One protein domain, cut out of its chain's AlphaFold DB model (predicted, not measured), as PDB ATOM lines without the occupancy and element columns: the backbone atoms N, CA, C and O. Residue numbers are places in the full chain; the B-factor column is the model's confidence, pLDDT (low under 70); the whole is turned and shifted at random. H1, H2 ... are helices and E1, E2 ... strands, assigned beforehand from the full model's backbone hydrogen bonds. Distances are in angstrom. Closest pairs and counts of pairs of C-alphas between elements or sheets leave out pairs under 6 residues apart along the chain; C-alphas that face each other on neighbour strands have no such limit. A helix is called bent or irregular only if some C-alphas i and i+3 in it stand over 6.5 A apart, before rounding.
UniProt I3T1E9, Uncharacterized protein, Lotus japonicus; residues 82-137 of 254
ATOM      1  N   PHE A  82     -55.590 -52.027 -79.729       87.12
ATOM      2  CA  PHE A  82     -54.996 -53.358 -79.865       87.12
ATOM      3  C   PHE A  82     -53.490 -53.287 -79.565       87.12
ATOM      4  O   PHE A  82     -52.818 -52.399 -80.090       87.12
ATOM      5  N   PRO A  83     -52.946 -54.213 -78.758       86.31
ATOM      6  CA  PRO A  83     -51.545 -54.169 -78.329       86.31
ATOM      7  C   PRO A  83     -50.531 -54.350 -79.475       86.31
ATOM      8  O   PRO A  83     -49.430 -53.820 -79.402       86.31
ATOM      9  N   LEU A  84     -50.909 -55.018 -80.571       85.69
ATOM     10  CA  LEU A  84     -50.095 -55.093 -81.791       85.69
ATOM     11  C   LEU A  84     -50.498 -53.999 -82.785       85.69
ATOM     12  O   LEU A  84     -51.682 -53.826 -83.077       85.69
ATOM     13  N   LYS A  85     -49.531 -53.310 -83.392       87.44
ATOM     14  CA  LYS A  85     -49.824 -52.310 -84.430       87.44
ATOM     15  C   LYS A  85     -49.792 -52.912 -85.828       87.44
ATOM     16  O   LYS A  85     -49.064 -53.859 -86.122       87.44
ATOM     17  N   THR A  86     -50.548 -52.303 -86.742       88.56
ATOM     18  CA  THR A  86     -50.540 -52.699 -88.158       88.56
ATOM     19  C   THR A  86     -49.136 -52.555 -88.754       88.56
ATOM     20  O   THR A  86     -48.692 -53.439 -89.481       88.56
ATOM     21  N   ASP A  87     -48.400 -51.509 -88.375       88.12
ATOM     22  CA  ASP A  87     -47.035 -51.246 -88.853       88.12
ATOM     23  C   ASP A  87     -46.026 -52.339 -88.460       88.12
ATOM     24  O   ASP A  87     -45.094 -52.613 -89.212       88.12
ATOM     25  N   GLU A  88     -46.235 -53.012 -87.326       88.56
ATOM     26  CA  GLU A  88     -45.384 -54.108 -86.837       88.56
ATOM     27  C   GLU A  88     -45.742 -55.447 -87.490       88.56
ATOM     28  O   GLU A  88     -44.891 -56.314 -87.693       88.56
ATOM     29  N   LEU A  89     -47.005 -55.606 -87.886       88.56
ATOM     30  CA  LEU A  89     -47.491 -56.784 -88.594       88.56
ATOM     31  C   LEU A  89     -47.033 -56.819 -90.063       88.56
ATOM     32  O   LEU A  89     -46.773 -57.894 -90.608       88.56
ATOM     33  N   LEU A  90     -46.948 -55.667 -90.734       91.62
ATOM     34  CA  LEU A  90     -46.615 -55.592 -92.162       91.62
ATOM     35  C   LEU A  90     -45.281 -56.280 -92.530       91.62
ATOM     36  O   LEU A  90     -45.290 -57.042 -93.503       91.62
ATOM     37  N   PRO A  91     -44.169 -56.092 -91.787       92.25
ATOM     38  CA  PRO A  91     -42.919 -56.820 -92.013       92.25
ATOM     39  C   PRO A  91     -43.076 -58.344 -91.942       92.25
ATOM     40  O   PRO A  91     -42.523 -59.060 -92.777       92.25
ATOM     41  N   LEU A  92     -43.876 -58.849 -90.996       90.88
ATOM     42  CA  LEU A  92     -44.134 -60.285 -90.845       90.88
ATOM     43  C   LEU A  92     -44.872 -60.845 -92.066       90.88
ATOM     44  O   LEU A  92     -44.534 -61.910 -92.588       90.88
ATOM     45  N   LEU A  93     -45.863 -60.097 -92.562       91.94
ATOM     46  CA  LEU A  93     -46.593 -60.466 -93.770       91.94
ATOM     47  C   LEU A  93     -45.713 -60.389 -95.018       91.94
ATOM     48  O   LEU A  93     -45.890 -61.208 -95.916       91.94
ATOM     49  N   ASP A  94     -44.769 -59.450 -95.098       92.44
ATOM     50  CA  ASP A  94     -43.919 -59.260 -96.277       92.44
ATOM     51  C   ASP A  94     -42.971 -60.444 -96.521       92.44
ATOM     52  O   ASP A  94     -42.843 -60.917 -97.654       92.44
ATOM     53  N   ILE A  95     -42.409 -61.016 -95.449       94.88
ATOM     54  CA  ILE A  95     -41.575 -62.232 -95.511       94.88
ATOM     55  C   ILE A  95     -42.337 -63.381 -96.191       94.88
ATOM     56  O   ILE A  95     -41.784 -64.140 -96.994       94.88
ATOM     57  N   LEU A  96     -43.629 -63.507 -95.884       92.06
ATOM     58  CA  LEU A  96     -44.491 -64.572 -96.389       92.06
ATOM     59  C   LEU A  96     -45.226 -64.198 -97.683       92.06
ATOM     60  O   LEU A  96     -45.677 -65.093 -98.402       92.06
ATOM     61  N   ALA A  97     -45.317 -62.913 -98.031       92.75
ATOM     62  CA  ALA A  97     -46.047 -62.419 -99.199       92.75
ATOM     63  C   ALA A  97     -45.509 -62.995-100.519       92.75
ATOM     64  O   ALA A  97     -46.272 -63.217-101.462       92.75
ATOM     65  N   ASN A  98     -44.210 -63.299-100.577       93.12
ATOM     66  CA  ASN A  98     -43.594 -63.937-101.741       93.12
ATOM     67  C   ASN A  98     -43.920 -65.434-101.855       93.12
ATOM     68  O   ASN A  98     -43.878 -65.987-102.953       93.12
ATOM     69  N   LYS A  99     -44.269 -66.089-100.743       90.81
ATOM     70  CA  LYS A  99     -44.581 -67.525-100.696       90.81
ATOM     71  C   LYS A  99     -46.082 -67.806-100.778       90.81
ATOM     72  O   LYS A  99     -46.478 -68.823-101.337       90.81
ATOM     73  N   VAL A 100     -46.925 -66.911-100.256       94.00
ATOM     74  CA  VAL A 100     -48.376 -67.116-100.157       94.00
ATOM     75  C   VAL A 100     -49.134 -65.926-100.749       94.00
ATOM     76  O   VAL A 100     -49.151 -64.827-100.197       94.00
ATOM     77  N   LYS A 101     -49.849 -66.158-101.860       92.00
ATOM     78  CA  LYS A 101     -50.623 -65.112-102.565       92.00
ATOM     79  C   LYS A 101     -51.737 -64.515-101.702       92.00
ATOM     80  O   LYS A 101     -51.999 -63.320-101.801       92.00
ATOM     81  N   ALA A 102     -52.371 -65.326-100.852       89.19
ATOM     82  CA  ALA A 102     -53.391 -64.855 -99.915       89.19
ATOM     83  C   ALA A 102     -52.808 -63.867 -98.892       89.19
ATOM     84  O   ALA A 102     -53.397 -62.817 -98.661       89.19
ATOM     85  N   ILE A 103     -51.610 -64.147 -98.363       90.81
ATOM     86  CA  ILE A 103     -50.902 -63.245 -97.445       90.81
ATOM     87  C   ILE A 103     -50.495 -61.955 -98.160       90.81
ATOM     88  O   ILE A 103     -50.659 -60.873 -97.610       90.81
ATOM     89  N   ARG A 104     -50.060 -62.035 -99.423       93.38
ATOM     90  CA  ARG A 104     -49.792 -60.840-100.236       93.38
ATOM     91  C   ARG A 104     -51.027 -59.950-100.395       93.38
ATOM     92  O   ARG A 104     -50.913 -58.736-100.273       93.38
ATOM     93  N   ARG A 105     -52.196 -60.544-100.657       91.06
ATOM     94  CA  ARG A 105     -53.465 -59.802-100.743       91.06
ATOM     95  C   ARG A 105     -53.900 -59.241 -99.394       91.06
ATOM     96  O   ARG A 105     -54.405 -58.129 -99.355       91.06
ATOM     97  N   LEU A 106     -53.667 -59.972 -98.305       89.50
ATOM     98  CA  LEU A 106     -53.895 -59.468 -96.954       89.50
ATOM     99  C   LEU A 106     -53.008 -58.252 -96.670       89.50
ATOM    100  O   LEU A 106     -53.524 -57.229 -96.249       89.50
ATOM    101  N   ARG A 107     -51.705 -58.319 -96.971       91.38
ATOM    102  CA  ARG A 107     -50.794 -57.172 -96.854       91.38
ATOM    103  C   ARG A 107     -51.326 -55.972 -97.630       91.38
ATOM    104  O   ARG A 107     -51.437 -54.896 -97.065       91.38
ATOM    105  N   GLU A 108     -51.683 -56.171 -98.896       91.69
ATOM    106  CA  GLU A 108     -52.232 -55.113 -99.749       91.69
ATOM    107  C   GLU A 108     -53.484 -54.480 -99.123       91.69
ATOM    108  O   GLU A 108     -53.553 -53.257 -99.025       91.69
ATOM    109  N   LEU A 109     -54.405 -55.304 -98.607       88.69
ATOM    110  CA  LEU A 109     -55.603 -54.866 -97.887       88.69
ATOM    111  C   LEU A 109     -55.257 -54.051 -96.631       88.69
ATOM    112  O   LEU A 109     -55.860 -53.012 -96.389       88.69
ATOM    113  N   LEU A 110     -54.282 -54.494 -95.841       87.88
ATOM    114  CA  LEU A 110     -53.875 -53.819 -94.606       87.88
ATOM    115  C   LEU A 110     -53.122 -52.510 -94.858       87.88
ATOM    116  O   LEU A 110     -53.240 -51.581 -94.072       87.88
ATOM    117  N   THR A 111     -52.389 -52.418 -95.970       86.88
ATOM    118  CA  THR A 111     -51.732 -51.179 -96.414       86.88
ATOM    119  C   THR A 111     -52.684 -50.186 -97.080       86.88
ATOM    120  O   THR A 111     -52.271 -49.073 -97.421       86.88
ATOM    121  N   THR A 112     -53.953 -50.562 -97.288       85.38
ATOM    122  CA  THR A 112     -54.978 -49.576 -97.644       85.38
ATOM    123  C   THR A 112     -55.165 -48.583 -96.497       85.38
ATOM    124  O   THR A 112     -54.655 -48.766 -95.392       85.38
ATOM    125  N   LYS A 113     -55.854 -47.474 -96.764       73.12
ATOM    126  CA  LYS A 113     -56.022 -46.394 -95.790       73.12
ATOM    127  C   LYS A 113     -57.038 -46.793 -94.718       73.12
ATOM    128  O   LYS A 113     -58.192 -46.380 -94.762       73.12
ATOM    129  N   LEU A 114     -56.590 -47.612 -93.770       84.94
ATOM    130  CA  LEU A 114     -57.264 -47.805 -92.496       84.94
ATOM    131  C   LEU A 114     -57.089 -46.542 -91.639       84.94
ATOM    132  O   LEU A 114     -56.079 -45.842 -91.775       84.94
ATOM    133  N   PRO A 115     -58.048 -46.227 -90.756       86.81
ATOM    134  CA  PRO A 115     -57.871 -45.175 -89.769       86.81
ATOM    135  C   PRO A 115     -56.575 -45.391 -88.978       86.81
ATOM    136  O   PRO A 115     -56.276 -46.505 -88.536       86.81
ATOM    137  N   HIS A 116     -55.796 -44.323 -88.824       83.19
ATOM    138  CA  HIS A 116     -54.509 -44.383 -88.138       83.19
ATOM    139  C   HIS A 116     -54.708 -44.845 -86.692       83.19
ATOM    140  O   HIS A 116     -55.673 -44.446 -86.041       83.19
ATOM    141  N   GLY A 117     -53.802 -45.693 -86.204       83.38
ATOM    142  CA  GLY A 117     -53.894 -46.245 -84.854       83.38
ATOM    143  C   GLY A 117     -54.980 -47.306 -84.675       83.38
ATOM    144  O   GLY A 117     -55.233 -47.686 -83.546       83.38
ATOM    145  N   THR A 118     -55.614 -47.799 -85.747       89.50
ATOM    146  CA  THR A 118     -56.522 -48.954 -85.655       89.50
ATOM    147  C   THR A 118     -55.858 -50.241 -86.126       89.50
ATOM    148  O   THR A 118     -55.069 -50.253 -87.075       89.50
ATOM    149  N   PHE A 119     -56.212 -51.341 -85.467       91.19
ATOM    150  CA  PHE A 119     -55.779 -52.685 -85.804       91.19
ATOM    151  C   PHE A 119     -56.971 -53.553 -86.229       91.19
ATOM    152  O   PHE A 119     -58.014 -53.542 -85.564       91.19
ATOM    153  N   PRO A 120     -56.858 -54.327 -87.318       90.94
ATOM    154  CA  PRO A 120     -57.946 -55.163 -87.792       90.94
ATOM    155  C   PRO A 120     -57.977 -56.498 -87.063       90.94
ATOM    156  O   PRO A 120     -57.301 -57.435 -87.456       90.94
ATOM    157  N   VAL A 121     -58.813 -56.623 -86.036       91.62
ATOM    158  CA  VAL A 121     -58.952 -57.858 -85.238       91.62
ATOM    159  C   VAL A 121     -59.570 -59.017 -86.027       91.62
ATOM    160  O   VAL A 121     -59.280 -60.189 -85.769       91.62
ATOM    161  N   LYS A 122     -60.420 -58.704 -87.014       92.00
ATOM    162  CA  LYS A 122     -61.108 -59.689 -87.854       92.00
ATOM    163  C   LYS A 122     -61.394 -59.123 -89.242       92.00
ATOM    164  O   LYS A 122     -61.774 -57.965 -89.392       92.00
ATOM    165  N   ILE A 123     -61.272 -59.972 -90.255       92.06
ATOM    166  CA  ILE A 123     -61.545 -59.677 -91.661       92.06
ATOM    167  C   ILE A 123     -62.357 -60.844 -92.227       92.06
ATOM    168  O   ILE A 123     -61.929 -61.993 -92.136       92.06
ATOM    169  N   ALA A 124     -63.523 -60.568 -92.813       92.38
ATOM    170  CA  ALA A 124     -64.370 -61.562 -93.467       92.38
ATOM    171  C   ALA A 124     -64.652 -61.154 -94.917       92.38
ATOM    172  O   ALA A 124     -65.350 -60.172 -95.158       92.38
ATOM    173  N   ILE A 125     -64.145 -61.922 -95.884       90.38
ATOM    174  CA  ILE A 125     -64.286 -61.637 -97.319       90.38
ATOM    175  C   ILE A 125     -65.078 -62.770 -97.983       90.38
ATOM    176  O   ILE A 125     -64.577 -63.895 -98.069       90.38
ATOM    177  N   PRO A 126     -66.310 -62.518 -98.458       89.69
ATOM    178  CA  PRO A 126     -67.059 -63.489 -99.247       89.69
ATOM    179  C   PRO A 126     -66.386 -63.746-100.595       89.69
ATOM    180  O   PRO A 126     -66.097 -62.807-101.331       89.69
ATOM    181  N   ILE A 127     -66.165 -65.018-100.926       87.38
ATOM    182  CA  ILE A 127     -65.675 -65.434-102.249       87.38
ATOM    183  C   ILE A 127     -66.864 -65.766-103.154       87.38
ATOM    184  O   ILE A 127     -66.897 -65.391-104.321       87.38
ATOM    185  N   VAL A 128     -67.870 -66.424-102.579       87.25
ATOM    186  CA  VAL A 128     -69.183 -66.728-103.168       87.25
ATOM    187  C   VAL A 128     -70.241 -66.639-102.053       87.25
ATOM    188  O   VAL A 128     -69.855 -66.591-100.883       87.25
ATOM    189  N   PRO A 129     -71.560 -66.623-102.340       85.94
ATOM    190  CA  PRO A 129     -72.585 -66.411-101.307       85.94
ATOM    191  C   PRO A 129     -72.489 -67.363-100.104       85.94
ATOM    192  O   PRO A 129     -72.804 -66.972 -98.981       85.94
ATOM    193  N   THR A 130     -71.984 -68.576-100.331       87.75
ATOM    194  CA  THR A 130     -71.877 -69.643 -99.327       87.75
ATOM    195  C   THR A 130     -70.524 -69.693 -98.609       87.75
ATOM    196  O   THR A 130     -70.447 -70.203 -97.497       87.75
ATOM    197  N   VAL A 131     -69.443 -69.175 -99.209       91.81
ATOM    198  CA  VAL A 131     -68.070 -69.367 -98.705       91.81
ATOM    199  C   VAL A 131     -67.390 -68.028 -98.465       91.81
ATOM    200  O   VAL A 131     -67.351 -67.158 -99.339       91.81
ATOM    201  N   ARG A 132     -66.811 -67.878 -97.272       89.81
ATOM    202  CA  ARG A 132     -66.106 -66.668 -96.841       89.81
ATOM    203  C   ARG A 132     -64.714 -67.027 -96.340       89.81
ATOM    204  O   ARG A 132     -64.549 -68.005 -95.620       89.81
ATOM    205  N   VAL A 133     -63.730 -66.212 -96.697       91.19
ATOM    206  CA  VAL A 133     -62.396 -66.237 -96.094       91.19
ATOM    207  C   VAL A 133     -62.454 -65.436 -94.804       91.19
ATOM    208  O   VAL A 133     -62.934 -64.301 -94.809       91.19
ATOM    209  N   LEU A 134     -61.963 -66.024 -93.714       90.31
ATOM    210  CA  LEU A 134     -61.853 -65.366 -92.421       90.31
ATOM    211  C   LEU A 134     -60.384 -65.248 -92.018       90.31
ATOM    212  O   LEU A 134     -59.664 -66.242 -91.998       90.31
ATOM    213  N   VAL A 135     -59.964 -64.036 -91.676       89.81
ATOM    214  CA  VAL A 135     -58.666 -63.757 -91.058       89.81
ATOM    215  C   VAL A 135     -58.944 -63.133 -89.700       89.81
ATOM    216  O   VAL A 135     -59.667 -62.144 -89.613       89.81
ATOM    217  N   THR A 136     -58.415 -63.725 -88.637       89.38
ATOM    218  CA  THR A 136     -58.568 -63.250 -87.256       89.38
ATOM    219  C   THR A 136     -57.217 -63.242 -86.577       89.38
ATOM    220  O   THR A 136     -56.467 -64.208 -86.709       89.38
ATOM    221  N   PHE A 137     -56.942 -62.199 -85.806       82.88
ATOM    222  CA  PHE A 137     -55.773 -62.143 -84.939       82.88
ATOM    223  C   PHE A 137     -56.207 -62.615 -83.554       82.88
ATOM    224  O   PHE A 137     -57.002 -61.964 -82.881       82.88
TER     225      PHE A 137
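What this domain is: This is residues 82 to 137 of the 254 residues of an uncharacterized protein of Lotus japonicus (UniProt I3T1E9). A long two-stranded hairpin, E1 and E2, and a helical hairpin, H1 and H2, make an open V: they come together near Thr 86 and Phe 119, where H1 and E1 begin, and their turns, residues 98 to 100 and 129 to 130, lie at the far ends. The strand hairpin makes much of the length, and few contacts join its strands to H1. The printed part has 56 residues, with two named helices and then two named strands, in the order H1, H2, E1, E2; the sheet is antiparallel, and the class is mixed, helices and strands. It is only just compact, close to loose, with a radius of gyration of the C-alphas of 11.9 A and spans of 32 by 25 by 19 A.

How they stand to each other: E1, residues 119 to 128, and E2, residues 131 to 136, form an antiparallel hairpin, with 168 degrees between their directions. N 123 and O 135 are 2.8 A apart and N 133 and O 125 are 2.8 A apart, within hydrogen-bond range. H1, residues 86 to 97, has 2 pairs of C-alphas within 8 A of E1, the closest being those of Thr 86 and Phe 119, 5.7 A apart. H1 touches H2, residues 101 to 110, in a helical hairpin, at a shallow tilt of 19 degrees, opposite ways; their closest C-alphas, of Ala 97 and Arg 104, are 4.2 A apart. H1 and H2 are each apart from E2. In H2 every O i to N i+4 pair is within hydrogen-bond range, in H1 5 of 8.

Where its parts are: E1 is 26.0 A long from its first C-alpha, 119 at (-55.779, -52.685, -85.804), to its last; E2 is 16.1 A long and ends at C-alpha 136, (-58.568, -63.250, -87.256). H1 is 15.4 A long and begins at C-alpha 86, (-50.540, -52.699, -88.158); H2 is 14.2 A long. H1 is neither bent nor irregular, but only just: C-alphas 88 and 91 are 6.3 A apart.

The domain as a whole: The two C-alphas farthest apart, of Pro 83 and Pro 129, are 33.5 A apart. The printed part has no cut. The links H1 to H2 and E1 to E2 are tight, and H2 to E1, with 8 residues, is short. The mean pLDDT of the printed part is 89.3, and no printed residue is under 70.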